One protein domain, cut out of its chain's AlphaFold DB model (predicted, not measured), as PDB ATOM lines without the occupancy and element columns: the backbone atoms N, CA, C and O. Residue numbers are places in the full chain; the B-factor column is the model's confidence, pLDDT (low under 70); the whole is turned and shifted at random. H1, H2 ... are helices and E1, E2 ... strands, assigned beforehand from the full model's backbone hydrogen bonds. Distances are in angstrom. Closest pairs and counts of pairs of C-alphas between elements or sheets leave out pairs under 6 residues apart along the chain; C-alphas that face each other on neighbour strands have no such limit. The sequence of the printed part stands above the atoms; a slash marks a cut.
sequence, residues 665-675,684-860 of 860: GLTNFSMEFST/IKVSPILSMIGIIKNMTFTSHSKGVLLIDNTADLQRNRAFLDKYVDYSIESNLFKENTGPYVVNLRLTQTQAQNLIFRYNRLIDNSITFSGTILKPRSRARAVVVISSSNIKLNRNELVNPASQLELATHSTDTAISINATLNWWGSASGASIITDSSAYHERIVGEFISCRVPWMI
ATOM      1  N   GLY A 665      21.459  -1.256  59.462       83.12
ATOM      2  CA  GLY A 665      22.216  -0.242  58.743       83.12
ATOM      3  C   GLY A 665      22.080  -0.392  57.229       83.12
ATOM      4  O   GLY A 665      21.693  -1.442  56.712       83.12
ATOM      5  N   LEU A 666      22.404   0.683  56.515       90.06
ATOM      6  CA  LEU A 666      22.347   0.723  55.062       90.06
ATOM      7  C   LEU A 666      23.546  -0.021  54.457       90.06
ATOM      8  O   LEU A 666      24.698   0.333  54.717       90.06
ATOM      9  N   THR A 667      23.280  -1.023  53.626       92.06
ATOM     10  CA  THR A 667      24.295  -1.742  52.844       92.06
ATOM     11  C   THR A 667      24.347  -1.169  51.433       92.06
ATOM     12  O   THR A 667      23.367  -1.236  50.702       92.06
ATOM     13  N   ASN A 668      25.485  -0.616  51.027       95.12
ATOM     14  CA  ASN A 668      25.734  -0.242  49.640       95.12
ATOM     15  C   ASN A 668      26.501  -1.368  48.945       95.12
ATOM     16  O   ASN A 668      27.685  -1.556  49.217       95.12
ATOM     17  N   PHE A 669      25.834  -2.118  48.073       96.50
ATOM     18  CA  PHE A 669      26.451  -3.180  47.287       96.50
ATOM     19  C   PHE A 669      26.499  -2.781  45.814       96.50
ATOM     20  O   PHE A 669      25.462  -2.726  45.153       96.50
ATOM     21  N   SER A 670      27.704  -2.544  45.299       97.00
ATOM     22  CA  SER A 670      27.923  -2.184  43.900       97.00
ATOM     23  C   SER A 670      28.937  -3.114  43.232       97.00
ATOM     24  O   SER A 670      29.992  -3.410  43.795       97.00
ATOM     25  N   MET A 671      28.626  -3.583  42.026       97.38
ATOM     26  CA  MET A 671      29.495  -4.461  41.242       97.38
ATOM     27  C   MET A 671      29.534  -4.007  39.786       97.38
ATOM     28  O   MET A 671      28.487  -3.901  39.144       97.38
ATOM     29  N   GLU A 672      30.738  -3.753  39.268       96.00
ATOM     30  CA  GLU A 672      30.917  -3.209  37.922       96.00
ATOM     31  C   GLU A 672      32.063  -3.860  37.129       96.00
ATOM     32  O   GLU A 672      33.009  -4.413  37.698       96.00
ATOM     33  N   PHE A 673      31.986  -3.767  35.796       96.31
ATOM     34  CA  PHE A 673      33.064  -4.115  34.852       96.31
ATOM     35  C   PHE A 673      33.698  -5.491  35.092       96.31
ATOM     36  O   PHE A 673      34.917  -5.628  35.052       96.31
ATOM     37  N   SER A 674      32.893  -6.507  35.397       97.31
ATOM     38  CA  SER A 674      33.380  -7.831  35.799       97.31
ATOM     39  C   SER A 674      32.653  -8.949  35.048       97.31
ATOM     40  O   SER A 674      31.559  -8.757  34.508       97.31
ATOM     41  N   THR A 675      33.270 -10.131  34.994       97.88
ATOM     42  CA  THR A 675      32.744 -11.293  34.260       97.88
ATOM     43  C   THR A 675      32.454 -12.448  35.205       97.88
ATOM     44  O   THR A 675      33.309 -12.850  35.997       97.88
ATOM     45  N   ILE A 684      24.961 -14.346  40.628       98.12
ATOM     46  CA  ILE A 684      24.767 -13.450  41.766       98.12
ATOM     47  C   ILE A 684      23.453 -13.803  42.455       98.12
ATOM     48  O   ILE A 684      22.399 -13.908  41.823       98.12
ATOM     49  N   LYS A 685      23.519 -13.938  43.776       96.88
ATOM     50  CA  LYS A 685      22.371 -14.115  44.653       96.88
ATOM     51  C   LYS A 685      22.374 -13.048  45.738       96.88
ATOM     52  O   LYS A 685      23.340 -12.948  46.493       96.88
ATOM     53  N   VAL A 686      21.278 -12.303  45.840       95.38
ATOM     54  CA  VAL A 686      21.017 -11.361  46.933       95.38
ATOM     55  C   VAL A 686      19.750 -11.800  47.655       95.38
ATOM     56  O   VAL A 686      18.659 -11.745  47.084       95.38
ATOM     57  N   SER A 687      19.881 -12.309  48.880       89.69
ATOM     58  CA  SER A 687      18.725 -12.828  49.622       89.69
ATOM     59  C   SER A 687      18.966 -12.845  51.141       89.69
ATOM     60  O   SER A 687      19.843 -13.589  51.589       89.69
ATOM     61  N   PRO A 688      18.202 -12.069  51.936       89.12
ATOM     62  CA  PRO A 688      17.233 -11.054  51.505       89.12
ATOM     63  C   PRO A 688      17.923  -9.749  51.050       89.12
ATOM     64  O   PRO A 688      19.080  -9.491  51.394       89.12
ATOM     65  N   ILE A 689      17.197  -8.914  50.300       91.12
ATOM     66  CA  ILE A 689      17.571  -7.535  49.952       91.12
ATOM     67  C   ILE A 689      16.765  -6.550  50.813       91.12
ATOM     68  O   ILE A 689      15.592  -6.277  50.572       91.12
ATOM     69  N   LEU A 690      17.395  -6.039  51.869       89.44
ATOM     70  CA  LEU A 690      16.787  -5.133  52.854       89.44
ATOM     71  C   LEU A 690      17.776  -4.028  53.215       89.44
ATOM     72  O   LEU A 690      18.969  -4.311  53.334       89.44
ATOM     73  N   SER A 691      17.303  -2.792  53.418       91.69
ATOM     74  CA  SER A 691      18.179  -1.652  53.745       91.69
ATOM     75  C   SER A 691      19.380  -1.584  52.792       91.69
ATOM     76  O   SER A 691      20.517  -1.432  53.234       91.69
ATOM     77  N   MET A 692      19.145  -1.781  51.491       93.62
ATOM     78  CA  MET A 692      20.212  -1.944  50.503       93.62
ATOM     79  C   MET A 692      20.078  -0.938  49.366       93.62
ATOM     80  O   MET A 692      19.003  -0.772  48.792       93.62
ATOM     81  N   ILE A 693      21.198  -0.303  49.034       96.38
ATOM     82  CA  ILE A 693      21.361   0.528  47.842       96.38
ATOM     83  C   ILE A 693      22.520   0.014  46.995       96.38
ATOM     84  O   ILE A 693      23.341  -0.774  47.466       96.38
ATOM     85  N   GLY A 694      22.608   0.479  45.757       96.69
ATOM     86  CA  GLY A 694      23.763   0.235  44.902       96.69
ATOM     87  C   GLY A 694      23.379  -0.138  43.483       96.69
ATOM     88  O   GLY A 694      22.253   0.097  43.036       96.69
ATOM     89  N   ILE A 695      24.357  -0.672  42.756       97.38
ATOM     90  CA  ILE A 695      24.232  -0.888  41.321       97.38
ATOM     91  C   ILE A 695      24.993  -2.127  40.841       97.38
ATOM     92  O   ILE A 695      26.127  -2.374  41.244       97.38
ATOM     93  N   ILE A 696      24.385  -2.887  39.931       98.19
ATOM     94  CA  ILE A 696      25.068  -3.910  39.128       98.19
ATOM     95  C   ILE A 696      25.135  -3.396  37.695       98.19
ATOM     96  O   ILE A 696      24.091  -3.260  37.044       98.19
ATOM     97  N   LYS A 697      26.339  -3.090  37.201       97.00
ATOM     98  CA  LYS A 697      26.493  -2.413  35.908       97.00
ATOM     99  C   LYS A 697      27.670  -2.890  35.068       97.00
ATOM    100  O   LYS A 697      28.737  -3.189  35.584       97.00
ATOM    101  N   ASN A 698      27.505  -2.881  33.743       97.31
ATOM    102  CA  ASN A 698      28.561  -3.241  32.787       97.31
ATOM    103  C   ASN A 698      29.163  -4.634  33.057       97.31
ATOM    104  O   ASN A 698      30.365  -4.854  32.900       97.31
ATOM    105  N   MET A 699      28.328  -5.569  33.503       98.00
ATOM    106  CA  MET A 699      28.711  -6.948  33.789       98.00
ATOM    107  C   MET A 699      28.505  -7.842  32.573       98.00
ATOM    108  O   MET A 699      27.594  -7.618  31.775       98.00
ATOM    109  N   THR A 700      29.309  -8.901  32.476       98.00
ATOM    110  CA  THR A 700      29.116  -9.973  31.489       98.00
ATOM    111  C   THR A 700      28.828 -11.297  32.188       98.00
ATOM    112  O   THR A 700      29.616 -11.759  33.015       98.00
ATOM    113  N   PHE A 701      27.703 -11.918  31.836       98.44
ATOM    114  CA  PHE A 701      27.251 -13.197  32.374       98.44
ATOM    115  C   PHE A 701      27.107 -14.233  31.262       98.44
ATOM    116  O   PHE A 701      26.276 -14.058  30.363       98.44
ATOM    117  N   THR A 702      27.885 -15.316  31.335       97.81
ATOM    118  CA  THR A 702      27.901 -16.349  30.289       97.81
ATOM    119  C   THR A 702      27.840 -17.775  30.819       97.81
ATOM    120  O   THR A 702      28.420 -18.107  31.856       97.81
ATOM    121  N   SER A 703      27.161 -18.647  30.071       96.31
ATOM    122  CA  SER A 703      27.203 -20.103  30.260       96.31
ATOM    123  C   SER A 703      26.758 -20.600  31.646       96.31
ATOM    124  O   SER A 703      27.240 -21.629  32.119       96.31
ATOM    125  N   HIS A 704      25.852 -19.896  32.331       96.62
ATOM    126  CA  HIS A 704      25.222 -20.404  33.563       96.62
ATOM    127  C   HIS A 704      24.080 -21.373  33.234       96.62
ATOM    128  O   HIS A 704      23.448 -21.241  32.187       96.62
ATOM    129  N   SER A 705      23.800 -22.341  34.119       93.31
ATOM    130  CA  SER A 705      22.826 -23.425  33.855       93.31
ATOM    131  C   SER A 705      21.661 -23.541  34.845       93.31
ATOM    132  O   SER A 705      20.674 -24.227  34.572       93.31
ATOM    133  N   LYS A 706      21.733 -22.868  36.001       89.62
ATOM    134  CA  LYS A 706      20.644 -22.807  37.003       89.62
ATOM    135  C   LYS A 706      20.083 -21.395  37.203       89.62
ATOM    136  O   LYS A 706      19.281 -21.173  38.116       89.62
ATOM    137  N   GLY A 707      20.495 -20.471  36.341       91.62
ATOM    138  CA  GLY A 707      20.156 -19.053  36.344       91.62
ATOM    139  C   GLY A 707      21.328 -18.143  36.673       91.62
ATOM    140  O   GLY A 707      22.374 -18.598  37.119       91.62
ATOM    141  N   VAL A 708      21.168 -16.847  36.412       97.19
ATOM    142  CA  VAL A 708      22.249 -15.860  36.521       97.19
ATOM    143  C   VAL A 708      22.048 -14.973  37.740       97.19
ATOM    144  O   VAL A 708      22.901 -14.953  38.623       97.19
ATOM    145  N   LEU A 709      20.926 -14.261  37.816       97.31
ATOM    146  CA  LEU A 709      20.655 -13.311  38.890       97.31
ATOM    147  C   LEU A 709      19.421 -13.738  39.680       97.31
ATOM    148  O   LEU A 709      18.349 -13.934  39.105       97.31
ATOM    149  N   LEU A 710      19.569 -13.860  40.998       95.69
ATOM    150  CA  LEU A 710      18.469 -14.099  41.930       95.69
ATOM    151  C   LEU A 710      18.468 -13.023  43.015       95.69
ATOM    152  O   LEU A 710      19.360 -13.000  43.861       95.69
ATOM    153  N   ILE A 711      17.451 -12.168  43.007       95.06
ATOM    154  CA  ILE A 711      17.171 -11.214  44.083       95.06
ATOM    155  C   ILE A 711      15.804 -11.571  44.649       95.06
ATOM    156  O   ILE A 711      14.803 -11.449  43.943       95.06
ATOM    157  N   ASP A 712      15.767 -12.067  45.885       88.19
ATOM    158  CA  ASP A 712      14.552 -12.682  46.419       88.19
ATOM    159  C   ASP A 712      14.390 -12.513  47.938       88.19
ATOM    160  O   ASP A 712      15.250 -12.931  48.718       88.19
ATOM    161  N   ASN A 713      13.235 -11.974  48.342       84.38
ATOM    162  CA  ASN A 713      12.795 -11.838  49.737       84.38
ATOM    163  C   ASN A 713      11.810 -12.946  50.193       84.38
ATOM    164  O   ASN A 713      11.373 -12.946  51.343       84.38
ATOM    165  N   THR A 714      11.426 -13.905  49.336       71.50
ATOM    166  CA  THR A 714      10.326 -14.875  49.589       71.50
ATOM    167  C   THR A 714      10.463 -15.672  50.876       71.50
ATOM    168  O   THR A 714       9.483 -15.826  51.606       71.50
ATOM    169  N   ALA A 715      11.651 -16.224  51.137       59.72
ATOM    170  CA  ALA A 715      11.871 -17.126  52.266       59.72
ATOM    171  C   ALA A 715      11.614 -16.444  53.618       59.72
ATOM    172  O   ALA A 715      11.273 -17.116  54.595       59.72
ATOM    173  N   ASP A 716      11.744 -15.119  53.660       56.50
ATOM    174  CA  ASP A 716      11.670 -14.338  54.885       56.50
ATOM    175  C   ASP A 716      10.373 -13.504  54.944       56.50
ATOM    176  O   ASP A 716       9.855 -13.252  56.032       56.50
ATOM    177  N   LEU A 717       9.772 -13.158  53.797       54.50
ATOM    178  CA  LEU A 717       8.473 -12.468  53.701       54.50
ATOM    179  C   LEU A 717       7.342 -13.194  54.439       54.50
ATOM    180  O   LEU A 717       6.510 -12.551  55.073       54.50
ATOM    181  N   GLN A 718       7.322 -14.530  54.401       52.47
ATOM    182  CA  GLN A 718       6.326 -15.322  55.137       52.47
ATOM    183  C   GLN A 718       6.512 -15.264  56.663       52.47
ATOM    184  O   GLN A 718       5.653 -15.744  57.397       52.47
ATOM    185  N   ARG A 719       7.627 -14.701  57.147       53.41
ATOM    186  CA  ARG A 719       8.044 -14.775  58.549       53.41
ATOM    187  C   ARG A 719       8.121 -13.429  59.267       53.41
ATOM    188  O   ARG A 719       8.119 -13.455  60.494       53.41
ATOM    189  N   ASN A 720       8.169 -12.275  58.586       62.47
ATOM    190  CA  ASN A 720       8.416 -11.013  59.297       62.47
ATOM    191  C   ASN A 720       7.762  -9.748  58.696       62.47
ATOM    192  O   ASN A 720       8.116  -9.303  57.606       62.47
ATOM    193  N   ARG A 721       6.872  -9.091  59.466       68.75
ATOM    194  CA  ARG A 721       6.337  -7.746  59.148       68.75
ATOM    195  C   ARG A 721       7.425  -6.662  59.134       68.75
ATOM    196  O   ARG A 721       7.231  -5.639  58.486       68.75
ATOM    197  N   ALA A 722       8.564  -6.889  59.793       70.56
ATOM    198  CA  ALA A 722       9.673  -5.937  59.911       70.56
ATOM    199  C   ALA A 722      10.461  -5.695  58.608       70.56
ATOM    200  O   ALA A 722      11.526  -5.091  58.647       70.56
ATOM    201  N   PHE A 723       9.999  -6.204  57.461       79.69
ATOM    202  CA  PHE A 723      10.597  -5.906  56.154       79.69
ATOM    203  C   PHE A 723       9.854  -4.827  55.374       79.69
ATOM    204  O   PHE A 723      10.382  -4.337  54.379       79.69
ATOM    205  N   LEU A 724       8.635  -4.474  55.793       79.56
ATOM    206  CA  LEU A 724       7.781  -3.533  55.067       79.56
ATOM    207  C   LEU A 724       8.372  -2.113  55.042       79.56
ATOM    208  O   LEU A 724       8.287  -1.419  54.029       79.56
ATOM    209  N   ASP A 725       8.998  -1.704  56.139       82.75
ATOM    210  CA  ASP A 725       9.618  -0.395  56.356       82.75
ATOM    211  C   ASP A 725      11.081  -0.325  55.889       82.75
ATOM    212  O   ASP A 725      11.701   0.740  55.921       82.75
ATOM    213  N   LYS A 726      11.657  -1.445  55.438       88.00
ATOM    214  CA  LYS A 726      13.062  -1.496  55.026       88.00
ATOM    215  C   LYS A 726      13.234  -0.877  53.645       88.00
ATOM    216  O   LYS A 726      12.690  -1.381  52.666       88.00
ATOM    217  N   TYR A 727      14.029   0.189  53.591       92.31
ATOM    218  CA  TYR A 727      14.344   0.928  52.371       92.31
ATOM    219  C   TYR A 727      15.198   0.105  51.396       92.31
ATOM    220  O   TYR A 727      16.177  -0.519  51.806       92.31
ATOM    221  N   VAL A 728      14.854   0.116  50.109       94.75
ATOM    222  CA  VAL A 728      15.676  -0.460  49.032       94.75
ATOM    223  C   VAL A 728      15.619   0.472  47.829       94.75
ATOM    224  O   VAL A 728      14.529   0.805  47.373       94.75
ATOM    225  N   ASP A 729      16.776   0.853  47.295       96.56
ATOM    226  CA  ASP A 729      16.869   1.548  46.009       96.56
ATOM    227  C   ASP A 729      18.055   1.005  45.215       96.56
ATOM    228  O   ASP A 729      19.217   1.285  45.515       96.56
ATOM    229  N   TYR A 730      17.753   0.144  44.246       97.69
ATOM    230  CA  TYR A 730      18.758  -0.672  43.573       97.69
ATOM    231  C   TYR A 730      18.604  -0.622  42.055       97.69
ATOM    232  O   TYR A 730      17.487  -0.640  41.534       97.69
ATOM    233  N   SER A 731      19.721  -0.603  41.328       98.00
ATOM    234  CA  SER A 731      19.692  -0.562  39.864       98.00
ATOM    235  C   SER A 731      20.536  -1.659  39.220       98.00
ATOM    236  O   SER A 731      21.624  -1.992  39.682       98.00
ATOM    237  N   ILE A 732      20.032  -2.230  38.129       98.44
ATOM    238  CA  ILE A 732      20.717  -3.231  37.310       98.44
ATOM    239  C   ILE A 732      20.739  -2.705  35.878       98.44
ATOM    240  O   ILE A 732      19.702  -2.662  35.207       98.44
ATOM    241  N   GLU A 733      21.915  -2.276  35.418       97.75
ATOM    242  CA  GLU A 733      22.042  -1.477  34.197       97.75
ATOM    243  C   GLU A 733      23.127  -1.950  33.236       97.75
ATOM    244  O   GLU A 733      24.246  -2.234  33.644       97.75
ATOM    245  N   SER A 734      22.861  -1.894  31.929       97.50
ATOM    246  CA  SER A 734      23.911  -2.056  30.901       97.50
ATOM    247  C   SER A 734      24.692  -3.376  30.997       97.50
ATOM    248  O   SER A 734      25.874  -3.430  30.667       97.50
ATOM    249  N   ASN A 735      24.057  -4.449  31.477       98.44
ATOM    250  CA  ASN A 735      24.685  -5.763  31.602       98.44
ATOM    251  C   ASN A 735      24.389  -6.642  30.381       98.44
ATOM    252  O   ASN A 735      23.325  -6.534  29.766       98.44
ATOM    253  N   LEU A 736      25.317  -7.545  30.067       98.50
ATOM    254  CA  LEU A 736      25.194  -8.539  29.008       98.50
ATOM    255  C   LEU A 736      24.955  -9.929  29.607       98.50
ATOM    256  O   LEU A 736      25.818 -10.474  30.296       98.50
ATOM    257  N   PHE A 737      23.807 -10.522  29.295       98.50
ATOM    258  CA  PHE A 737      23.447 -11.900  29.618       98.50
ATOM    259  C   PHE A 737      23.428 -12.708  28.321       98.50
ATOM    260  O   PHE A 737      22.510 -12.555  27.512       98.50
ATOM    261  N   LYS A 738      24.448 -13.542  28.108       97.06
ATOM    262  CA  LYS A 738      24.629 -14.279  26.854       97.06
ATOM    263  C   LYS A 738      24.751 -15.783  27.079       97.06
ATOM    264  O   LYS A 738      25.502 -16.200  27.957       97.06
ATOM    265  N   GLU A 739      24.061 -16.587  26.268       96.25
ATOM    266  CA  GLU A 739      24.209 -18.056  26.253       96.25
ATOM    267  C   GLU A 739      23.972 -18.717  27.628       96.25
ATOM    268  O   GLU A 739      24.662 -19.660  28.019       96.25
ATOM    269  N   ASN A 740      23.012 -18.208  28.409       97.00
ATOM    270  CA  ASN A 740      22.643 -18.808  29.692       97.00
ATOM    271  C   ASN A 740      21.423 -19.718  29.546       97.00
ATOM    272  O   ASN A 740      20.531 -19.489  28.730       97.00
ATOM    273  N   THR A 741      21.367 -20.740  30.391       93.25
ATOM    274  CA  THR A 741      20.285 -21.723  30.440       93.25
ATOM    275  C   THR A 741      19.758 -21.885  31.864       93.25
ATOM    276  O   THR A 741      20.382 -21.452  32.839       93.25
ATOM    277  N   GLY A 742      18.588 -22.505  31.998       90.00
ATOM    278  CA  GLY A 742      18.023 -22.878  33.293       90.00
ATOM    279  C   GLY A 742      16.532 -22.566  33.408       90.00
ATOM    280  O   GLY A 742      15.861 -22.343  32.404       90.00
ATOM    281  N   PRO A 743      15.978 -22.566  34.634       88.56
ATOM    282  CA  PRO A 743      14.581 -22.195  34.863       88.56
ATOM    283  C   PRO A 743      14.326 -20.690  34.693       88.56
ATOM    284  O   PRO A 743      13.188 -20.297  34.462       88.56
ATOM    285  N   TYR A 744      15.354 -19.854  34.832       92.50
ATOM    286  CA  TYR A 744      15.320 -18.418  34.570       92.50
ATOM    287  C   TYR A 744      16.735 -17.907  34.304       92.50
ATOM    288  O   TYR A 744      17.683 -18.527  34.776       92.50
ATOM    289  N   VAL A 745      16.893 -16.769  33.622       96.31
ATOM    290  CA  VAL A 745      18.174 -16.031  33.604       96.31
ATOM    291  C   VAL A 745      18.191 -15.038  34.760       96.31
ATOM    292  O   VAL A 745      19.119 -15.037  35.567       96.31
ATOM    293  N   VAL A 746      17.125 -14.253  34.904       97.00
ATOM    294  CA  VAL A 746      16.964 -13.235  35.948       97.00
ATOM    295  C   VAL A 746      15.669 -13.490  36.716       97.00
ATOM    296  O   VAL A 746      14.617 -13.645  36.106       97.00
ATOM    297  N   ASN A 747      15.723 -13.516  38.048       94.62
ATOM    298  CA  ASN A 747      14.548 -13.631  38.915       94.62
ATOM    299  C   ASN A 747      14.599 -12.576  40.023       94.62
ATOM    300  O   ASN A 747      15.534 -12.564  40.828       94.62
ATOM    301  N   LEU A 748      13.606 -11.687  40.029       93.94
ATOM    302  CA  LEU A 748      13.550 -10.507  40.885       93.94
ATOM    303  C   LEU A 748      12.243 -10.469  41.678       93.94
ATOM    304  O   LEU A 748      11.135 -10.503  41.123       93.94
ATOM    305  N   ARG A 749      12.380 -10.336  42.996       90.12
ATOM    306  CA  ARG A 749      11.271 -10.172  43.931       90.12
ATOM    307  C   ARG A 749      11.680  -9.312  45.120       90.12
ATOM    308  O   ARG A 749      12.563  -9.677  45.890       90.12
ATOM    309  N   LEU A 750      10.958  -8.210  45.292       89.44
ATOM    310  CA  LEU A 750      11.034  -7.322  46.452       89.44
ATOM    311  C   LEU A 750       9.813  -7.485  47.357       89.44
ATOM    312  O   LEU A 750       8.792  -8.061  46.961       89.44
ATOM    313  N   THR A 751       9.891  -6.921  48.560       87.56
ATOM    314  CA  THR A 751       8.711  -6.699  49.401       87.56
ATOM    315  C   THR A 751       7.850  -5.613  48.752       87.56
ATOM    316  O   THR A 751       8.371  -4.573  48.357       87.56
ATOM    317  N   GLN A 752       6.539  -5.833  48.633       83.44
ATOM    318  CA  GLN A 752       5.611  -4.911  47.963       83.44
ATOM    319  C   GLN A 752       5.289  -3.670  48.816       83.44
ATOM    320  O   GLN A 752       4.236  -3.605  49.449       83.44
ATOM    321  N   THR A 753       6.191  -2.686  48.848       86.31
ATOM    322  CA  THR A 753       6.003  -1.402  49.553       86.31
ATOM    323  C   THR A 753       6.550  -0.222  48.752       86.31
ATOM    324  O   THR A 753       7.342  -0.397  47.828       86.31
ATOM    325  N   GLN A 754       6.151   1.000  49.125       86.69
ATOM    326  CA  GLN A 754       6.675   2.235  48.525       86.69
ATOM    327  C   GLN A 754       8.135   2.525  48.912       86.69
ATOM    328  O   GLN A 754       8.795   3.317  48.247       86.69
ATOM    329  N   ALA A 755       8.641   1.897  49.980       89.69
ATOM    330  CA  ALA A 755      10.006   2.093  50.464       89.69
ATOM    331  C   ALA A 755      11.049   1.296  49.663       89.69
ATOM    332  O   ALA A 755      12.245   1.540  49.812       89.69
ATOM    333  N   GLN A 756      10.613   0.335  48.846       92.88
ATOM    334  CA  GLN A 756      11.489  -0.516  48.051       92.88
ATOM    335  C   GLN A 756      11.268  -0.259  46.568       92.88
ATOM    336  O   GLN A 756      10.131  -0.249  46.104       92.88
ATOM    337  N   ASN A 757      12.355  -0.081  45.829       95.88
ATOM    338  CA  ASN A 757      12.362   0.166  44.398       95.88
ATOM    339  C   ASN A 757      13.566  -0.533  43.759       95.88
ATOM    340  O   ASN A 757      14.684  -0.473  44.276       95.88
ATOM    341  N   LEU A 758      13.343  -1.175  42.611       97.06
ATOM    342  CA  LEU A 758      14.422  -1.714  41.789       97.06
ATOM    343  C   LEU A 758      14.185  -1.423  40.311       97.06
ATOM    344  O   LEU A 758      13.087  -1.618  39.783       97.06
ATOM    345  N   ILE A 759      15.239  -0.982  39.628       97.00
ATOM    346  CA  ILE A 759      15.219  -0.667  38.198       97.00
ATOM    347  C   ILE A 759      16.088  -1.674  37.443       97.00
ATOM    348  O   ILE A 759      17.249  -1.882  37.784       97.00
ATOM    349  N   PHE A 760      15.538  -2.272  36.389       97.69
ATOM    350  CA  PHE A 760      16.254  -3.143  35.461       97.69
ATOM    351  C   PHE A 760      16.158  -2.554  34.050       97.69
ATOM    352  O   PHE A 760      15.102  -2.623  33.408       97.69
ATOM    353  N   ARG A 761      17.249  -1.939  33.573       95.94
ATOM    354  CA  ARG A 761      17.249  -1.173  32.316       95.94
ATOM    355  C   ARG A 761      18.526  -1.269  31.498       95.94
ATOM    356  O   ARG A 761      19.605  -1.457  32.044       95.94
ATOM    357  N   TYR A 762      18.426  -1.062  30.188       97.00
ATOM    358  CA  TYR A 762      19.568  -1.084  29.261       97.00
ATOM    359  C   TYR A 762      20.347  -2.404  29.240       97.00
ATOM    360  O   TYR A 762      21.475  -2.443  28.761       97.00
ATOM    361  N   ASN A 763      19.775  -3.490  29.758       98.12
ATOM    362  CA  ASN A 763      20.419  -4.796  29.738       98.12
ATOM    363  C   ASN A 763      20.143  -5.502  28.410       98.12
ATOM    364  O   ASN A 763      19.073  -5.341  27.818       98.12
ATOM    365  N   ARG A 764      21.107  -6.309  27.972       97.88
ATOM    366  CA  ARG A 764      21.031  -7.124  26.759       97.88
ATOM    367  C   ARG A 764      20.994  -8.592  27.157       97.88
ATOM    368  O   ARG A 764      21.939  -9.081  27.774       97.88
ATOM    369  N   LEU A 765      19.909  -9.281  26.830       97.75
ATOM    370  CA  LEU A 765      19.683 -10.696  27.103       97.75
ATOM    371  C   LEU A 765      19.560 -11.417  25.763       97.75
ATOM    372  O   LEU A 765      18.511 -11.352  25.128       97.75
ATOM    373  N   ILE A 766      20.649 -12.050  25.329       95.75
ATOM    374  CA  ILE A 766      20.803 -12.587  23.973       95.75
ATOM    375  C   ILE A 766      21.157 -14.075  24.034       95.75
ATOM    376  O   ILE A 766      21.994 -14.485  24.840       95.75
ATOM    377  N   ASP A 767      20.543 -14.879  23.169       95.44
ATOM    378  CA  ASP A 767      20.831 -16.312  23.003       95.44
ATOM    379  C   ASP A 767      20.712 -17.134  24.298       95.44
ATOM    380  O   ASP A 767      21.388 -18.144  24.486       95.44
ATOM    381  N   ASN A 768      19.849 -16.717  25.225       95.62
ATOM    382  CA  ASN A 768      19.530 -17.504  26.411       95.62
ATOM    383  C   ASN A 768      18.418 -18.518  26.090       95.62
ATOM    384  O   ASN A 768      17.600 -18.305  25.197       95.62
ATOM    385  N   SER A 769      18.356 -19.631  26.822       92.06
ATOM    386  CA  SER A 769      17.345 -20.672  26.584       92.06
ATOM    387  C   SER A 769      16.699 -21.159  27.876       92.06
ATOM    388  O   SER A 769      17.368 -21.631  28.797       92.06
ATOM    389  N   ILE A 770      15.368 -21.069  27.919       88.06
ATOM    390  CA  ILE A 770      14.524 -21.586  28.995       88.06
ATOM    391  C   ILE A 770      13.637 -22.683  28.414       88.06
ATOM    392  O   ILE A 770      12.787 -22.421  27.558       88.06
ATOM    393  N   THR A 771      13.836 -23.917  28.879       72.56
ATOM    394  CA  THR A 771      13.129 -25.100  28.377       72.56
ATOM    395  C   THR A 771      12.240 -25.744  29.443       72.56
ATOM    396  O   THR A 771      12.470 -25.665  30.657       72.56
ATOM    397  N   PHE A 772      11.171 -26.387  28.973       72.69
ATOM    398  CA  PHE A 772      10.134 -27.007  29.790       72.69
ATOM    399  C   PHE A 772       9.996 -28.481  29.419       72.69
ATOM    400  O   PHE A 772      10.038 -28.844  28.247       72.69
ATOM    401  N   SER A 773       9.781 -29.333  30.420       60.06
ATOM    402  CA  SER A 773       9.370 -30.725  30.232       60.06
ATOM    403  C   SER A 773       7.889 -30.854  30.627       60.06
ATOM    404  O   SER A 773       7.585 -31.111  31.794       60.06
ATOM    405  N   GLY A 774       6.965 -30.606  29.692       60.25
ATOM    406  CA  GLY A 774       5.508 -30.709  29.902       60.25
ATOM    407  C   GLY A 774       4.720 -29.427  29.589       60.25
ATOM    408  O   GLY A 774       5.240 -28.522  28.945       60.25
ATOM    409  N   THR A 775       3.457 -29.356  30.034       55.78
ATOM    410  CA  THR A 775       2.594 -28.172  29.867       55.78
ATOM    411  C   THR A 775       3.152 -26.951  30.609       55.78
ATOM    412  O   THR A 775       3.654 -27.065  31.729       55.78
ATOM    413  N   ILE A 776       3.060 -25.782  29.967       52.75
ATOM    414  CA  ILE A 776       3.737 -24.522  30.335       52.75
ATOM    415  C   ILE A 776       3.329 -24.017  31.739       52.75
ATOM    416  O   ILE A 776       4.134 -23.388  32.424       52.75
ATOM    417  N   LEU A 777       2.113 -24.331  32.204       52.72
ATOM    418  CA  LEU A 777       1.502 -23.740  33.402       52.72
ATOM    419  C   LEU A 777       0.836 -24.809  34.290       52.72
ATOM    420  O   LEU A 777      -0.378 -24.954  34.327       52.72
ATOM    421  N   LYS A 778       1.621 -25.594  35.039       48.25
ATOM    422  CA  LYS A 778       1.059 -26.443  36.110       48.25
ATOM    423  C   LYS A 778       0.734 -25.579  37.346       48.25
ATOM    424  O   LYS A 778       1.663 -24.954  37.869       48.25
ATOM    425  N   PRO A 779      -0.502 -25.592  37.889       41.59
ATOM    426  CA  PRO A 779      -0.833 -24.898  39.136       41.59
ATOM    427  C   PRO A 779       0.145 -25.286  40.258       41.59
ATOM    428  O   PRO A 779       0.454 -26.466  40.423       41.59
ATOM    429  N   ARG A 780       0.635 -24.300  41.028       50.88
ATOM    430  CA  ARG A 780       1.679 -24.435  42.078       50.88
ATOM    431  C   ARG A 780       3.122 -24.660  41.585       50.88
ATOM    432  O   ARG A 780       4.003 -24.921  42.405       50.88
ATOM    433  N   SER A 781       3.401 -24.542  40.285       56.41
ATOM    434  CA  SER A 781       4.777 -24.600  39.760       56.41
ATOM    435  C   SER A 781       5.486 -23.247  39.839       56.41
ATOM    436  O   SER A 781       4.860 -22.197  39.727       56.41
ATOM    437  N   ARG A 782       6.814 -23.259  40.021       68.19
ATOM    438  CA  ARG A 782       7.639 -22.040  39.966       68.19
ATOM    439  C   ARG A 782       7.624 -21.473  38.542       68.19
ATOM    440  O   ARG A 782       7.888 -22.232  37.611       68.19
ATOM    441  N   ALA A 783       7.373 -20.169  38.393       77.00
ATOM    442  CA  ALA A 783       7.458 -19.492  37.099       77.00
ATOM    443  C   ALA A 783       8.848 -19.653  36.468       77.00
ATOM    444  O   ALA A 783       9.866 -19.672  37.171       77.00
ATOM    445  N   ARG A 784       8.870 -19.767  35.140       85.12
ATOM    446  CA  ARG A 784      10.076 -19.905  34.325       85.12
ATOM    447  C   ARG A 784       9.958 -18.993  33.113       85.12
ATOM    448  O   ARG A 784       8.929 -19.011  32.448       85.12
ATOM    449  N   ALA A 785      10.990 -18.212  32.850       89.50
ATOM    450  CA  ALA A 785      11.140 -17.336  31.689       89.50
ATOM    451  C   ALA A 785      12.550 -16.745  31.717       89.50
ATOM    452  O   ALA A 785      13.234 -16.868  32.736       89.50
ATOM    453  N   VAL A 786      12.993 -16.096  30.638       92.31
ATOM    454  CA  VAL A 786      14.302 -15.416  30.632       92.31
ATOM    455  C   VAL A 786      14.360 -14.428  31.801       92.31
ATOM    456  O   VAL A 786      15.293 -14.483  32.606       92.31
ATOM    457  N   VAL A 787      13.315 -13.620  31.975       93.94
ATOM    458  CA  VAL A 787      13.133 -12.722  33.119       93.94
ATOM    459  C   VAL A 787      11.877 -13.109  33.906       93.94
ATOM    460  O   VAL A 787      10.791 -13.244  33.348       93.94
ATOM    461  N   VAL A 788      12.007 -13.255  35.223       91.00
ATOM    462  CA  VAL A 788      10.896 -13.487  36.155       91.00
ATOM    463  C   VAL A 788      10.786 -12.306  37.116       91.00
ATOM    464  O   VAL A 788      11.734 -12.011  37.844       91.00
ATOM    465  N   ILE A 789       9.628 -11.642  37.145       89.19
ATOM    466  CA  ILE A 789       9.353 -10.501  38.037       89.19
ATOM    467  C   ILE A 789       8.133 -10.806  38.894       89.19
ATOM    468  O   ILE A 789       7.091 -11.216  38.390       89.19
ATOM    469  N   SER A 790       8.250 -10.610  40.206       85.56
ATOM    470  CA  SER A 790       7.179 -10.960  41.152       85.56
ATOM    471  C   SER A 790       6.620  -9.789  41.969       85.56
ATOM    472  O   SER A 790       5.754 -10.025  42.806       85.56
ATOM    473  N   SER A 791       7.092  -8.556  41.753       86.88
ATOM    474  CA  SER A 791       6.689  -7.379  42.542       86.88
ATOM    475  C   SER A 791       6.513  -6.146  41.642       86.88
ATOM    476  O   SER A 791       7.300  -5.946  40.720       86.88
ATOM    477  N   SER A 792       5.494  -5.316  41.891       87.19
ATOM    478  CA  SER A 792       5.145  -4.136  41.067       87.19
ATOM    479  C   SER A 792       6.089  -2.955  41.264       87.19
ATOM    480  O   SER A 792       6.164  -2.070  40.415       87.19
ATOM    481  N   ASN A 793       6.840  -2.944  42.361       90.62
ATOM    482  CA  ASN A 793       7.900  -1.978  42.628       90.62
ATOM    483  C   ASN A 793       9.236  -2.301  41.922       90.62
ATOM    484  O   ASN A 793      10.266  -1.694  42.220       90.62
ATOM    485  N   ILE A 794       9.213  -3.225  40.957       93.19
ATOM    486  CA  ILE A 794      10.309  -3.503  40.029       93.19
ATOM    487  C   ILE A 794       9.933  -2.951  38.649       93.19
ATOM    488  O   ILE A 794       8.885  -3.291  38.098       93.19
ATOM    489  N   LYS A 795      10.798  -2.113  38.071       93.12
ATOM    490  CA  LYS A 795      10.605  -1.518  36.738       93.12
ATOM    491  C   LYS A 795      11.526  -2.180  35.722       93.12
ATOM    492  O   LYS A 795      12.745  -2.089  35.855       93.12
ATOM    493  N   LEU A 796      10.942  -2.790  34.694       92.25
ATOM    494  CA  LEU A 796      11.651  -3.406  33.576       92.25
ATOM    495  C   LEU A 796      11.479  -2.536  32.330       92.25
ATOM    496  O   LEU A 796      10.433  -2.588  31.689       92.25
ATOM    497  N   ASN A 797      12.476  -1.734  31.957       90.25
ATOM    498  CA  ASN A 797      12.349  -0.865  30.785       90.25
ATOM    499  C   ASN A 797      13.632  -0.713  29.975       90.25
ATOM    500  O   ASN A 797      14.732  -0.736  30.512       90.25
ATOM    501  N   ARG A 798      13.492  -0.485  28.664       92.88
ATOM    502  CA  ARG A 798      14.623  -0.209  27.759       92.88
ATOM    503  C   ARG A 798      15.666  -1.328  27.731       92.88
ATOM    504  O   ARG A 798      16.856  -1.042  27.658       92.88
ATOM    505  N   ASN A 799      15.234  -2.584  27.814       93.69
ATOM    506  CA  ASN A 799      16.098  -3.756  27.663       93.69
ATOM    507  C   ASN A 799      15.953  -4.369  26.264       93.69
ATOM    508  O   ASN A 799      14.913  -4.223  25.618       93.69
ATOM    509  N   GLU A 800      16.992  -5.069  25.821       93.69
ATOM    510  CA  GLU A 800      17.021  -5.850  24.585       93.69
ATOM    511  C   GLU A 800      16.947  -7.340  24.943       93.69
ATOM    512  O   GLU A 800      17.869  -7.866  25.564       93.69
ATOM    513  N   LEU A 801      15.855  -8.011  24.578       92.44
ATOM    514  CA  LEU A 801      15.644  -9.444  24.778       92.44
ATOM    515  C   LEU A 801      15.526 -10.123  23.413       92.44
ATOM    516  O   LEU A 801      14.588  -9.860  22.664       92.44
ATOM    517  N   VAL A 802      16.509 -10.959  23.076       91.62
ATOM    518  CA  VAL A 802      16.580 -11.692  21.806       91.62
ATOM    519  C   VAL A 802      16.971 -13.136  22.109       91.62
ATOM    520  O   VAL A 802      18.147 -13.498  22.050       91.62
ATOM    521  N   ASN A 803      15.995 -13.964  22.489       91.62
ATOM    522  CA  ASN A 803      16.235 -15.339  22.936       91.62
ATOM    523  C   ASN A 803      15.411 -16.342  22.107       91.62
ATOM    524  O   ASN A 803      14.451 -16.923  22.612       91.62
ATOM    525  N   PRO A 804      15.783 -16.597  20.833       88.25
ATOM    526  CA  PRO A 804      14.984 -17.414  19.908       88.25
ATOM    527  C   PRO A 804      14.806 -18.871  20.359       88.25
ATOM    528  O   PRO A 804      13.854 -19.535  19.961       88.25
ATOM    529  N   ALA A 805      15.717 -19.375  21.199       87.19
ATOM    530  CA  ALA A 805      15.655 -20.715  21.777       87.19
ATOM    531  C   ALA A 805      14.869 -20.785  23.102       87.19
ATOM    532  O   ALA A 805      14.799 -21.855  23.713       87.19
ATOM    533  N   SER A 806      14.328 -19.668  23.596       86.00
ATOM    534  CA  SER A 806      13.508 -19.619  24.807       86.00
ATOM    535  C   SER A 806      12.025 -19.600  24.455       86.00
ATOM    536  O   SER A 806      11.593 -18.843  23.593       86.00
ATOM    537  N   GLN A 807      11.219 -20.393  25.164       81.50
ATOM    538  CA  GLN A 807       9.762 -20.374  24.975       81.50
ATOM    539  C   GLN A 807       9.099 -19.136  25.591       81.50
ATOM    540  O   GLN A 807       8.047 -18.713  25.120       81.50
ATOM    541  N   LEU A 808       9.684 -18.573  26.657       83.94
ATOM    542  CA  LEU A 808       9.142 -17.423  27.383       83.94
ATOM    543  C   LEU A 808      10.245 -16.405  27.687       83.94
ATOM    544  O   LEU A 808      11.262 -16.740  28.299       83.94
ATOM    545  N   GLU A 809      10.012 -15.150  27.307       86.81
ATOM    546  CA  GLU A 809      10.903 -14.020  27.605       86.81
ATOM    547  C   GLU A 809      10.623 -13.419  28.991       86.81
ATOM    548  O   GLU A 809      11.545 -13.154  29.760       86.81
ATOM    549  N   LEU A 810       9.345 -13.265  29.356       87.31
ATOM    550  CA  LEU A 810       8.908 -12.708  30.637       87.31
ATOM    551  C   LEU A 810       7.845 -13.604  31.282       87.31
ATOM    552  O   LEU A 810       6.901 -14.028  30.618       87.31
ATOM    553  N   ALA A 811       7.964 -13.836  32.587       85.44
ATOM    554  CA  ALA A 811       6.914 -14.440  33.404       85.44
ATOM    555  C   ALA A 811       6.773 -13.718  34.746       85.44
ATOM    556  O   ALA A 811       7.709 -13.084  35.242       85.44
ATOM    557  N   THR A 812       5.601 -13.855  35.361       79.12
ATOM    558  CA  THR A 812       5.335 -13.334  36.701       79.12
ATOM    559  C   THR A 812       4.975 -14.461  37.657       79.12
ATOM    560  O   THR A 812       4.436 -15.497  37.272       79.12
ATOM    561  N   HIS A 813       5.330 -14.282  38.928       71.12
ATOM    562  CA  HIS A 813       4.998 -15.225  39.993       71.12
ATOM    563  C   HIS A 813       4.471 -14.452  41.197       71.12
ATOM    564  O   HIS A 813       5.125 -14.373  42.237       71.12
ATOM    565  N   SER A 814       3.300 -13.845  41.020       65.81
ATOM    566  CA  SER A 814       2.567 -13.153  42.076       65.81
ATOM    567  C   SER A 814       1.407 -14.018  42.563       65.81
ATOM    568  O   SER A 814       0.710 -14.628  41.756       65.81
ATOM    569  N   THR A 815       1.189 -14.072  43.877       59.44
ATOM    570  CA  THR A 815      -0.031 -14.658  44.461       59.44
ATOM    571  C   THR A 815      -1.212 -13.691  44.434       59.44
ATOM    572  O   THR A 815      -2.343 -14.124  44.618       59.44
ATOM    573  N   ASP A 816      -0.953 -12.397  44.236       63.34
ATOM    574  CA  ASP A 816      -1.967 -11.350  44.151       63.34
ATOM    575  C   ASP A 816      -2.094 -10.873  42.697       63.34
ATOM    576  O   ASP A 816      -1.139 -10.386  42.079       63.34
ATOM    577  N   THR A 817      -3.289 -11.083  42.147       60.34
ATOM    578  CA  THR A 817      -3.660 -10.811  40.757       60.34
ATOM    579  C   THR A 817      -3.868  -9.322  40.473       60.34
ATOM    580  O   THR A 817      -3.971  -8.948  39.310       60.34
ATOM    581  N   ALA A 818      -3.912  -8.458  41.495       65.25
ATOM    582  CA  ALA A 818      -4.022  -7.005  41.330       65.25
ATOM    583  C   ALA A 818      -2.674  -6.322  41.025       65.25
ATOM    584  O   ALA A 818      -2.620  -5.123  40.739       65.25
ATOM    585  N   ILE A 819      -1.566  -7.065  41.092       69.31
ATOM    586  CA  ILE A 819      -0.215  -6.537  40.899       69.31
ATOM    587  C   ILE A 819       0.078  -6.369  39.403       69.31
ATOM    588  O   ILE A 819       0.269  -7.341  38.676       69.31
ATOM    589  N   SER A 820       0.188  -5.115  38.960       77.44
ATOM    590  CA  SER A 820       0.644  -4.763  37.609       77.44
ATOM    591  C   SER A 820       2.168  -4.632  37.555       77.44
ATOM    592  O   SER A 820       2.768  -3.941  38.381       77.44
ATOM    593  N   ILE A 821       2.801  -5.271  36.569       82.44
ATOM    594  CA  ILE A 821       4.246  -5.177  36.319       82.44
ATOM    595  C   ILE A 821       4.512  -4.176  35.192       82.44
ATOM    596  O   ILE A 821       3.987  -4.318  34.087       82.44
ATOM    597  N   ASN A 822       5.371  -3.183  35.448       82.62
ATOM    598  CA  ASN A 822       5.794  -2.225  34.427       82.62
ATOM    599  C   ASN A 822       6.943  -2.807  33.587       82.62
ATOM    600  O   ASN A 822       8.098  -2.791  34.017       82.62
ATOM    601  N   ALA A 823       6.601  -3.291  32.392       84.25
ATOM    602  CA  ALA A 823       7.519  -3.861  31.404       84.25
ATOM    603  C   ALA A 823       7.562  -3.046  30.089       84.25
ATOM    604  O   ALA A 823       7.689  -3.607  28.997       84.25
ATOM    605  N   THR A 824       7.406  -1.723  30.172       80.12
ATOM    606  CA  THR A 824       7.303  -0.834  28.999       80.12
ATOM    607  C   THR A 824       8.652  -0.580  28.314       80.12
ATOM    608  O   THR A 824       9.710  -0.643  28.936       80.12
ATOM    609  N   LEU A 825       8.626  -0.235  27.019       85.88
ATOM    610  CA  LEU A 825       9.807   0.178  26.241       85.88
ATOM    611  C   LEU A 825      10.921  -0.885  26.124       85.88
ATOM    612  O   LEU A 825      12.087  -0.518  26.012       85.88
ATOM    613  N   ASN A 826      10.601  -2.181  26.174       84.81
ATOM    614  CA  ASN A 826      11.567  -3.261  25.926       84.81
ATOM    615  C   ASN A 826      11.479  -3.753  24.473       84.81
ATOM    616  O   ASN A 826      10.400  -3.745  23.878       84.81
ATOM    617  N   TRP A 827      12.604  -4.199  23.917       87.00
ATOM    618  CA  TRP A 827      12.660  -4.896  22.632       87.00
ATOM    619  C   TRP A 827      12.607  -6.407  22.862       87.00
ATOM    620  O   TRP A 827      13.463  -6.938  23.562       87.00
ATOM    621  N   TRP A 828      11.628  -7.090  22.264       83.88
ATOM    622  CA  TRP A 828      11.351  -8.523  22.474       83.88
ATOM    623  C   TRP A 828      11.795  -9.410  21.297       83.88
ATOM    624  O   TRP A 828      11.219 -10.468  21.057       83.88
ATOM    625  N   GLY A 829      12.749  -8.943  20.488       74.38
ATOM    626  CA  GLY A 829      13.340  -9.732  19.402       74.38
ATOM    627  C   GLY A 829      12.534  -9.796  18.102       74.38
ATOM    628  O   GLY A 829      13.076 -10.238  17.091       74.38
ATOM    629  N   SER A 830      11.287  -9.318  18.065       70.06
ATOM    630  CA  SER A 830      10.510  -9.201  16.823       70.06
ATOM    631  C   SER A 830       9.579  -7.986  16.816       70.06
ATOM    632  O   SER A 830       9.105  -7.540  17.861       70.06
ATOM    633  N   ALA A 831       9.287  -7.472  15.617       60.28
ATOM    634  CA  ALA A 831       8.307  -6.404  15.404       60.28
ATOM    635  C   ALA A 831       6.850  -6.915  15.379       60.28
ATOM    636  O   ALA A 831       5.921  -6.123  15.512       60.28
ATOM    637  N   SER A 832       6.643  -8.228  15.219       53.84
ATOM    638  CA  SER A 832       5.335  -8.884  15.043       53.84
ATOM    639  C   SER A 832       4.545  -9.125  16.341       53.84
ATOM    640  O   SER A 832       3.477  -9.728  16.298       53.84
ATOM    641  N   GLY A 833       5.021  -8.601  17.474       51.56
ATOM    642  CA  GLY A 833       4.307  -8.604  18.753       51.56
ATOM    643  C   GLY A 833       4.530  -9.867  19.590       51.56
ATOM    644  O   GLY A 833       4.621 -10.979  19.079       51.56
ATOM    645  N   ALA A 834       4.617  -9.684  20.908       54.47
ATOM    646  CA  ALA A 834       4.579 -10.772  21.878       54.47
ATOM    647  C   ALA A 834       3.117 -11.165  22.153       54.47
ATOM    648  O   ALA A 834       2.299 -10.312  22.501       54.47
ATOM    649  N   SER A 835       2.770 -12.446  22.019       50.72
ATOM    650  CA  SER A 835       1.464 -12.964  22.443       50.72
ATOM    651  C   SER A 835       1.476 -13.248  23.948       50.72
ATOM    652  O   SER A 835       2.310 -14.022  24.419       50.72
ATOM    653  N   ILE A 836       0.546 -12.659  24.706       55.62
ATOM    654  CA  ILE A 836       0.352 -13.000  26.121       55.62
ATOM    655  C   ILE A 836      -0.362 -14.356  26.186       55.62
ATOM    656  O   ILE A 836      -1.490 -14.482  25.718       55.62
ATOM    657  N   ILE A 837       0.287 -15.366  26.767       50.66
ATOM    658  CA  ILE A 837      -0.320 -16.677  27.029       50.66
ATOM    659  C   ILE A 837      -0.892 -16.647  28.452       50.66
ATOM    660  O   ILE A 837      -0.133 -16.536  29.414       50.66
ATOM    661  N   THR A 838      -2.216 -16.732  28.592       48.53
ATOM    662  CA  THR A 838      -2.921 -16.842  29.881       48.53
ATOM    663  C   THR A 838      -3.583 -18.219  29.998       48.53
ATOM    664  O   THR A 838      -4.138 -18.723  29.025       48.53
ATOM    665  N   ASP A 839      -3.523 -18.857  31.175       38.81
ATOM    666  CA  ASP A 839      -4.287 -20.084  31.464       38.81
ATOM    667  C   ASP A 839      -5.549 -19.715  32.258       38.81
ATOM    668  O   ASP A 839      -5.480 -19.141  33.347       38.81
ATOM    669  N   SER A 840      -6.709 -20.027  31.684       34.72
ATOM    670  CA  SER A 840      -8.051 -19.652  32.141       34.72
ATOM    671  C   SER A 840      -8.560 -20.416  33.371       34.72
ATOM    672  O   SER A 840      -9.719 -20.258  33.752       34.72
ATOM    673  N   SER A 841      -7.715 -21.193  34.052       34.94
ATOM    674  CA  SER A 841      -8.031 -21.735  35.384       34.94
ATOM    675  C   SER A 841      -7.790 -20.742  36.538       34.94
ATOM    676  O   SER A 841      -8.188 -21.001  37.675       34.94
ATOM    677  N   ALA A 842      -7.220 -19.570  36.246       33.38
ATOM    678  CA  ALA A 842      -7.263 -18.386  37.099       33.38
ATOM    679  C   ALA A 842      -7.778 -17.210  36.253       33.38
ATOM    680  O   ALA A 842      -7.373 -17.048  35.110       33.38
ATOM    681  N   TYR A 843      -8.704 -16.401  36.758       29.67
ATOM    682  CA  TYR A 843      -9.236 -15.240  36.033       29.67
ATOM    683  C   TYR A 843      -8.108 -14.209  35.779       29.67
ATOM    684  O   TYR A 843      -7.533 -13.696  36.734       29.67
ATOM    685  N   HIS A 844      -7.761 -13.930  34.512       34.72
ATOM    686  CA  HIS A 844      -6.629 -13.071  34.111       34.72
ATOM    687  C   HIS A 844      -7.084 -11.720  33.527       34.72
ATOM    688  O   HIS A 844      -7.885 -11.700  32.597       34.72
ATOM    689  N   GLU A 845      -6.466 -10.613  33.965       31.00
ATOM    690  CA  GLU A 845      -6.368  -9.357  33.202       31.00
ATOM    691  C   GLU A 845      -5.081  -8.562  33.556       31.00
ATOM    692  O   GLU A 845      -4.689  -8.503  34.717       31.00
ATOM    693  N   ARG A 846      -4.494  -7.899  32.536       35.34
ATOM    694  CA  ARG A 846      -3.526  -6.763  32.536       35.34
ATOM    695  C   ARG A 846      -2.018  -6.996  32.783       35.34
ATOM    696  O   ARG A 846      -1.499  -6.815  33.879       35.34
ATOM    697  N   ILE A 847      -1.277  -7.142  31.677       37.41
ATOM    698  CA  ILE A 847       0.080  -6.581  31.510       37.41
ATOM    699  C   ILE A 847      -0.090  -5.243  30.774       37.41
ATOM    700  O   ILE A 847      -0.571  -5.231  29.643       37.41
ATOM    701  N   VAL A 848       0.270  -4.111  31.388       31.83
ATOM    702  CA  VAL A 848       0.231  -2.799  30.713       31.83
ATOM    703  C   VAL A 848       1.584  -2.555  30.045       31.83
ATOM    704  O   VAL A 848       2.505  -2.002  30.642       31.83
ATOM    705  N   GLY A 849       1.713  -3.013  28.801       30.84
ATOM    706  CA  GLY A 849       2.732  -2.544  27.869       30.84
ATOM    707  C   GLY A 849       2.097  -1.527  26.928       30.84
ATOM    708  O   GLY A 849       1.249  -1.898  26.119       30.84
ATOM    709  N   GLU A 850       2.468  -0.250  27.015       28.92
ATOM    710  CA  GLU A 850       2.151   0.676  25.927       28.92
ATOM    711  C   GLU A 850       2.913   0.220  24.672       28.92
ATOM    712  O   GLU A 850       4.143   0.157  24.665       28.92
ATOM    713  N   PHE A 851       2.120  -0.131  23.653       27.06
ATOM    714  CA  PHE A 851       2.431  -0.767  22.368       27.06
ATOM    715  C   PHE A 851       2.673  -2.287  22.354       27.06
ATOM    716  O   PHE A 851       3.737  -2.761  21.973       27.06
ATOM    717  N   ILE A 852       1.598  -3.054  22.579       29.02
ATOM    718  CA  ILE A 852       1.215  -4.133  21.648       29.02
ATOM    719  C   ILE A 852      -0.259  -3.919  21.280       29.02
ATOM    720  O   ILE A 852      -1.169  -4.188  22.058       29.02
ATOM    721  N   SER A 853      -0.490  -3.358  20.094       23.50
ATOM    722  CA  SER A 853      -1.818  -3.236  19.498       23.50
ATOM    723  C   SER A 853      -2.228  -4.579  18.901       23.50
ATOM    724  O   SER A 853      -1.694  -4.952  17.865       23.50
ATOM    725  N   CYS A 854      -3.256  -5.210  19.462       23.05
ATOM    726  CA  CYS A 854      -4.271  -5.912  18.676       23.05
ATOM    727  C   CYS A 854      -5.643  -5.622  19.297       23.05
ATOM    728  O   CYS A 854      -6.033  -6.215  20.298       23.05
ATOM    729  N   ARG A 855      -6.373  -4.670  18.700       21.70
ATOM    730  CA  ARG A 855      -7.827  -4.545  18.865       21.70
ATOM    731  C   ARG A 855      -8.499  -5.775  18.254       21.70
ATOM    732  O   ARG A 855      -8.252  -6.036  17.083       21.70
ATOM    733  N   VAL A 856      -9.449  -6.384  18.962       24.80
ATOM    734  CA  VAL A 856     -10.690  -6.913  18.358       24.80
ATOM    735  C   VAL A 856     -11.849  -6.587  19.327       24.80
ATOM    736  O   VAL A 856     -11.651  -6.698  20.537       24.80
ATOM    737  N   PRO A 857     -12.992  -6.059  18.842       27.88
ATOM    738  CA  PRO A 857     -13.995  -5.369  19.653       27.88
ATOM    739  C   PRO A 857     -15.001  -6.307  20.337       27.88
ATOM    740  O   PRO A 857     -15.190  -7.451  19.942       27.88
ATOM    741  N   TRP A 858     -15.685  -5.756  21.338       25.66
ATOM    742  CA  TRP A 858     -16.886  -6.302  21.970       25.66
ATOM    743  C   TRP A 858     -17.985  -6.658  20.952       25.66
ATOM    744  O   TRP A 858     -18.345  -5.795  20.153       25.66
ATOM    745  N   MET A 859     -18.581  -7.854  21.063       22.20
ATOM    746  CA  MET A 859     -20.040  -8.088  21.055       22.20
ATOM    747  C   MET A 859     -20.376  -9.589  21.194       22.20
ATOM    748  O   MET A 859     -19.953 -10.367  20.348       22.20
ATOM    749  N   ILE A 860     -21.202  -9.891  22.213       28.17
ATOM    750  CA  ILE A 860     -22.008 -11.107  22.498       28.17
ATOM    751  C   ILE A 860     -21.250 -12.422  22.705       28.17
ATOM    752  O   ILE A 860     -20.706 -12.984  21.733       28.17
TER     753      ILE A 860
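Overview. This is residues 665 to 675 and 684 to 860 of the 860 residues of a protein of Bugula neritina (UniProt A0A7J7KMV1). With little regular structure, the chain winds in stacked turns, a solenoid walled by three parallel sheets, E1 E3 E6 E9 E12, E2 E5 E8 E11 E14 and E4 E7 E10 E13; residues 855 to 860 stick out. The printed part has 188 residues, 65 in named elements, mostly strand, with H1 after E5. It is compact, radius of gyration of the C-alphas 16.8 A, spanning 58 by 36 by 32 A.

Arrangement. E3, residues 692 to 697, and E6, residues 728 to 733, are parallel neighbours; N 696 and O 731 are within hydrogen-bond range, 2.9 A. E3 runs on into E4, residues 700 to 702, at 76 degrees. H1, residues 714 to 717, is not on these sheets.

Along the chain. E1, residues 667 to 672, spans 16.4 A from C-alpha 667 at (24.295, -1.742, 52.844). E14, residues 810 to 812, ends at (5.335, -13.334, 36.701).

Size, cuts and confidence. Across the cut, residues 676 to 683, C-alphas 675 and 684 are 11.2 A apart. Residues 767 to 784 form a long link. Residues under pLDDT 70 include 831 to 860.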